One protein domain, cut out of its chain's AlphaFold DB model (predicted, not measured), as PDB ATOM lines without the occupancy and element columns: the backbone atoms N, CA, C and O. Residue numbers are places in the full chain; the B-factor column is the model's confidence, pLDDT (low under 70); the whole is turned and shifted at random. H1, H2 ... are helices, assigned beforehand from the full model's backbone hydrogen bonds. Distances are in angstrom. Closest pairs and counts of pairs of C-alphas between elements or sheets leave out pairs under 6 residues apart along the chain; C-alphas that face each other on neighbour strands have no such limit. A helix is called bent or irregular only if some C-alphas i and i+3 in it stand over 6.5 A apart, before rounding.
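This is residues 328 to 369 of the 369 residues of an uncharacterized protein of Bremia lactucae (UniProt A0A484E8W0). The long helix H2 and the shorter helix H1 make an open V, joined at its point by a tight turn where the end of H1 meets the beginning of H2. The two arms spread from there, and two stretches stick out free: residues 328 to 334, which belong to H1, and residues 353 to 369, of which 353 to 367 belong to H2. The printed part has 42 residues with two named helices, H1 then H2 along the chain, and no named strand; the class is all helix. It is loose, with a radius of gyration of the C-alphas of 12.6 A, and flat, spanning 38 by 24 by 11 A.

Find C-alpha 345 at (266.213, 256.158, 437.549); from there H2, residues 345 to 367, runs 33.4 A to C-alpha 367 at (272.814, 264.847, 406.034). Then look back to C-alpha 328 at (278.213, 245.316, 421.375), where H1, residues 328 to 341, begins; it runs 20.0 A to C-alpha 341. Neither helix is bent.

Look at residues 348 to 351 of H2 and residues 338 to 339 of H1: with these alone the two helices only just touch, with 3 pairs of C-alphas within 8 A. The closest are the C-alphas of Ile 338 and Met 348, 6.7 A apart. The helices run opposite ways at a steep tilt of 46 degrees, and their centres are 14.9 A apart. In H1 and H2 every O i to N i+4 pair is within hydrogen-bond range.

The two C-alphas farthest apart are those of Ser 343 and Lys 369, 39.0 A. The link from H1 to H2, 3 residues, is tight, and the printed part has no cut. It ends at residue 369, the chain's last residue. The mean pLDDT of the printed part is 86.2; look for low confidence, under 70, at residues 368 to 369.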
ATOM      1  N   THR A 328     278.593 245.944 420.103       82.88
ATOM      2  CA  THR A 328     278.213 245.316 421.375       82.88
ATOM      3  C   THR A 328     279.076 245.811 422.536       82.88
ATOM      4  O   THR A 328     278.545 246.106 423.606       82.88
ATOM      5  N   LEU A 329     280.389 245.977 422.327       79.44
ATOM      6  CA  LEU A 329     281.298 246.537 423.336       79.44
ATOM      7  C   LEU A 329     281.028 248.023 423.570       79.44
ATOM      8  O   LEU A 329     281.024 248.459 424.718       79.44
ATOM      9  N   ALA A 330     280.739 248.783 422.512       78.81
ATOM     10  CA  ALA A 330     280.362 250.189 422.637       78.81
ATOM     11  C   ALA A 330     279.056 250.354 423.437       78.81
ATOM     12  O   ALA A 330     278.989 251.166 424.358       78.81
ATOM     13  N   ARG A 331     278.042 249.519 423.160       84.25
ATOM     14  CA  ARG A 331     276.788 249.481 423.933       84.25
ATOM     15  C   ARG A 331     277.020 249.118 425.397       84.25
ATOM     16  O   ARG A 331     276.443 249.754 426.276       84.25
ATOM     17  N   LEU A 332     277.864 248.121 425.668       87.00
ATOM     18  CA  LEU A 332     278.203 247.718 427.034       87.00
ATOM     19  C   LEU A 332     278.929 248.845 427.785       87.00
ATOM     20  O   LEU A 332     278.586 249.143 428.928       87.00
ATOM     21  N   ALA A 333     279.898 249.498 427.139       85.00
ATOM     22  CA  ALA A 333     280.644 250.612 427.714       85.00
ATOM     23  C   ALA A 333     279.727 251.797 428.042       85.00
ATOM     24  O   ALA A 333     279.785 252.325 429.151       85.00
ATOM     25  N   LEU A 334     278.828 252.161 427.122       86.75
ATOM     26  CA  LEU A 334     277.869 253.245 427.321       86.75
ATOM     27  C   LEU A 334     276.868 252.914 428.438       86.75
ATOM     28  O   LEU A 334     276.611 253.755 429.296       86.75
ATOM     29  N   ARG A 335     276.383 251.666 428.511       89.00
ATOM     30  CA  ARG A 335     275.542 251.195 429.623       89.00
ATOM     31  C   ARG A 335     276.261 251.319 430.966       89.00
ATOM     32  O   ARG A 335     275.686 251.847 431.911       89.00
ATOM     33  N   ASN A 336     277.504 250.849 431.054       88.94
ATOM     34  CA  ASN A 336     278.286 250.917 432.289       88.94
ATOM     35  C   ASN A 336     278.572 252.363 432.699       88.94
ATOM     36  O   ASN A 336     278.495 252.693 433.877       88.94
ATOM     37  N   MET A 337     278.860 253.232 431.731       89.62
ATOM     38  CA  MET A 337     279.047 254.658 431.973       89.62
ATOM     39  C   MET A 337     277.780 255.285 432.572       89.62
ATOM     40  O   MET A 337     277.854 255.888 433.636       89.62
ATOM     41  N   ILE A 338     276.614 255.058 431.960       89.50
ATOM     42  CA  ILE A 338     275.325 255.569 432.453       89.50
ATOM     43  C   ILE A 338     275.029 255.064 433.874       89.50
ATOM     44  O   ILE A 338     274.671 255.849 434.748       89.50
ATOM     45  N   MET A 339     275.220 253.766 434.125       86.81
ATOM     46  CA  MET A 339     274.991 253.164 435.446       86.81
ATOM     47  C   MET A 339     275.920 253.725 436.531       86.81
ATOM     48  O   MET A 339     275.536 253.758 437.695       86.81
ATOM     49  N   ASN A 340     277.130 254.153 436.165       90.12
ATOM     50  CA  ASN A 340     278.092 254.734 437.102       90.12
ATOM     51  C   ASN A 340     277.856 256.230 437.347       90.12
ATOM     52  O   ASN A 340     278.240 256.739 438.399       90.12
ATOM     53  N   SER A 341     277.274 256.939 436.377       88.19
ATOM     54  CA  SER A 341     277.061 258.388 436.444       88.19
ATOM     55  C   SER A 341     275.710 258.783 437.041       88.19
ATOM     56  O   SER A 341     275.594 259.883 437.574       88.19
ATOM     57  N   CYS A 342     274.698 257.917 436.973       92.06
ATOM     58  CA  CYS A 342     273.353 258.212 437.468       92.06
ATOM     59  C   CYS A 342     273.092 257.501 438.800       92.06
ATOM     60  O   CYS A 342     273.255 256.288 438.909       92.06
ATOM     61  N   SER A 343     272.637 258.250 439.808       90.44
ATOM     62  CA  SER A 343     272.308 257.702 441.136       90.44
ATOM     63  C   SER A 343     270.827 257.341 441.272       90.44
ATOM     64  O   SER A 343     270.422 256.702 442.243       90.44
ATOM     65  N   SER A 344     270.005 257.747 440.301       94.44
ATOM     66  CA  SER A 344     268.566 257.489 440.270       94.44
ATOM     67  C   SER A 344     268.067 257.140 438.866       94.44
ATOM     68  O   SER A 344     268.698 257.449 437.851       94.44
ATOM     69  N   ARG A 345     266.892 256.500 438.808       90.62
ATOM     70  CA  ARG A 345     266.213 256.158 437.549       90.62
ATOM     71  C   ARG A 345     265.863 257.408 436.735       90.62
ATOM     72  O   ARG A 345     266.012 257.390 435.518       90.62
ATOM     73  N   ASP A 346     265.461 258.490 437.393       90.56
ATOM     74  CA  ASP A 346     265.059 259.727 436.718       90.56
ATOM     75  C   ASP A 346     266.256 260.461 436.098       90.56
ATOM     76  O   ASP A 346     266.157 260.992 434.992       90.56
ATOM     77  N   GLU A 347     267.414 260.444 436.764       89.38
ATOM     78  CA  GLU A 347     268.670 260.948 436.189       89.38
ATOM     79  C   GLU A 347     269.097 260.138 434.967       89.38
ATOM     80  O   GLU A 347     269.521 260.716 433.968       89.38
ATOM     81  N   MET A 348     268.930 258.814 435.016       91.62
ATOM     82  CA  MET A 348     269.239 257.928 433.896       91.62
ATOM     83  C   MET A 348     268.381 258.243 432.669       91.62
ATOM     84  O   MET A 348     268.904 258.331 431.561       91.62
ATOM     85  N   VAL A 349     267.076 258.463 432.863       92.62
ATOM     86  CA  VAL A 349     266.157 258.846 431.780       92.62
ATOM     87  C   VAL A 349     266.566 260.188 431.173       92.62
ATOM     88  O   VAL A 349     266.671 260.288 429.953       92.62
ATOM     89  N   LYS A 350     266.872 261.199 431.997       91.44
ATOM     90  CA  LYS A 350     267.335 262.512 431.512       91.44
ATOM     91  C   LYS A 350     268.646 262.415 430.734       91.44
ATOM     92  O   LYS A 350     268.786 263.046 429.691       91.44
ATOM     93  N   TYR A 351     269.584 261.605 431.219       89.44
ATOM     94  CA  TYR A 351     270.873 261.401 430.567       89.44
ATOM     95  C   TYR A 351     270.721 260.706 429.205       89.44
ATOM     96  O   TYR A 351     271.312 261.140 428.219       89.44
ATOM     97  N   VAL A 352     269.886 259.662 429.122       91.25
ATOM     98  CA  VAL A 352     269.592 258.963 427.858       91.25
ATOM     99  C   VAL A 352     268.887 259.884 426.863       91.25
ATOM    100  O   VAL A 352     269.264 259.897 425.694       91.25
ATOM    101  N   MET A 353     267.918 260.683 427.318       90.31
ATOM    102  CA  MET A 353     267.234 261.669 426.473       90.31
ATOM    103  C   MET A 353     268.209 262.704 425.897       90.31
ATOM    104  O   MET A 353     268.175 262.962 424.698       90.31
ATOM    105  N   GLY A 354     269.128 263.234 426.714       91.44
ATOM    106  CA  GLY A 354     270.153 264.171 426.241       91.44
ATOM    107  C   GLY A 354     271.087 263.558 425.191       91.44
ATOM    108  O   GLY A 354     271.400 264.197 424.191       91.44
ATOM    109  N   LEU A 355     271.477 262.288 425.357       89.69
ATOM    110  CA  LEU A 355     272.274 261.576 424.348       89.69
ATOM    111  C   LEU A 355     271.511 261.348 423.035       89.69
ATOM    112  O   LEU A 355     272.115 261.388 421.964       89.69
ATOM    113  N   GLN A 356     270.204 261.083 423.102       91.19
ATOM    114  CA  GLN A 356     269.367 260.931 421.911       91.19
ATOM    115  C   GLN A 356     269.232 262.251 421.146       91.19
ATOM    116  O   GLN A 356     269.313 262.247 419.919       91.19
ATOM    117  N   GLU A 357     269.084 263.368 421.858       92.44
ATOM    118  CA  GLU A 357     269.030 264.702 421.260       92.44
ATOM    119  C   GLU A 357     270.356 265.067 420.571       92.44
ATOM    120  O   GLU A 357     270.359 265.483 419.414       92.44
ATOM    121  N   GLU A 358     271.499 264.821 421.219       87.88
ATOM    122  CA  GLU A 358     272.811 265.048 420.595       87.88
ATOM    123  C   GLU A 358     273.038 264.159 419.360       87.88
ATOM    124  O   GLU A 358     273.596 264.622 418.362       87.88
ATOM    125  N   LEU A 359     272.585 262.899 419.391       88.00
ATOM    126  CA  LEU A 359     272.657 262.006 418.231       88.00
ATOM    127  C   LEU A 359     271.812 262.508 417.059       88.00
ATOM    128  O   LEU A 359     272.293 262.467 415.928       88.00
ATOM    129  N   ALA A 360     270.603 263.012 417.317       88.75
ATOM    130  CA  ALA A 360     269.754 263.600 416.283       88.75
ATOM    131  C   ALA A 360     270.440 264.814 415.628       88.75
ATOM    132  O   ALA A 360     270.565 264.873 414.406       88.75
ATOM    133  N   VAL A 361     271.022 265.711 416.435       90.06
ATOM    134  CA  VAL A 361     271.780 266.876 415.937       90.06
ATOM    135  C   VAL A 361     272.994 266.461 415.093       90.06
ATOM    136  O   VAL A 361     273.343 267.130 414.116       90.06
ATOM    137  N   LEU A 362     273.673 265.368 415.455       82.56
ATOM    138  CA  LEU A 362     274.804 264.842 414.683       82.56
ATOM    139  C   LEU A 362     274.368 264.176 413.371       82.56
ATOM    140  O   LEU A 362     275.093 264.276 412.381       82.56
ATOM    141  N   GLN A 363     273.208 263.520 413.345       86.12
ATOM    142  CA  GLN A 363     272.642 262.940 412.126       86.12
ATOM    143  C   GLN A 363     272.231 264.033 411.136       86.12
ATOM    144  O   GLN A 363     272.656 263.979 409.982       86.12
ATOM    145  N   ASP A 364     271.542 265.078 411.597       87.81
ATOM    146  CA  ASP A 364     271.159 266.225 410.762       87.81
ATOM    147  C   ASP A 364     272.381 266.912 410.132       87.81
ATOM    148  O   ASP A 364     272.381 267.276 408.956       87.81
ATOM    149  N   ARG A 365     273.482 267.024 410.886       80.62
ATOM    150  CA  ARG A 365     274.753 267.579 410.389       80.62
ATOM    151  C   ARG A 365     275.446 266.715 409.341       80.62
ATOM    152  O   ARG A 365     276.165 267.261 408.508       80.62
ATOM    153  N   ASN A 366     275.274 265.399 409.397       78.06
ATOM    154  CA  ASN A 366     275.839 264.490 408.403       78.06
ATOM    155  C   ASN A 366     274.982 264.411 407.134       78.06
ATOM    156  O   ASN A 366     275.528 264.095 406.089       78.06
ATOM    157  N   HIS A 367     273.688 264.735 407.206       72.69
ATOM    158  CA  HIS A 367     272.814 264.847 406.034       72.69
ATOM    159  C   HIS A 367     272.971 266.170 405.262       72.69
ATOM    160  O   HIS A 367     272.507 266.270 404.130       72.69
ATOM    161  N   LEU A 368     273.625 267.180 405.852       61.94
ATOM    162  CA  LEU A 368     273.969 268.448 405.193       61.94
ATOM    163  C   LEU A 368     275.323 268.426 404.451       61.94
ATOM    164  O   LEU A 368     275.740 269.456 403.917       61.94
ATOM    165  N   LYS A 369     276.017 267.285 404.447       50.34
ATOM    166  CA  LYS A 369     277.204 267.011 403.627       50.34
ATOM    167  C   LYS A 369     276.845 265.996 402.559       50.34
ATOM    168  O   LYS A 369     277.417 266.125 401.456       50.34
TER     169      LYS A 369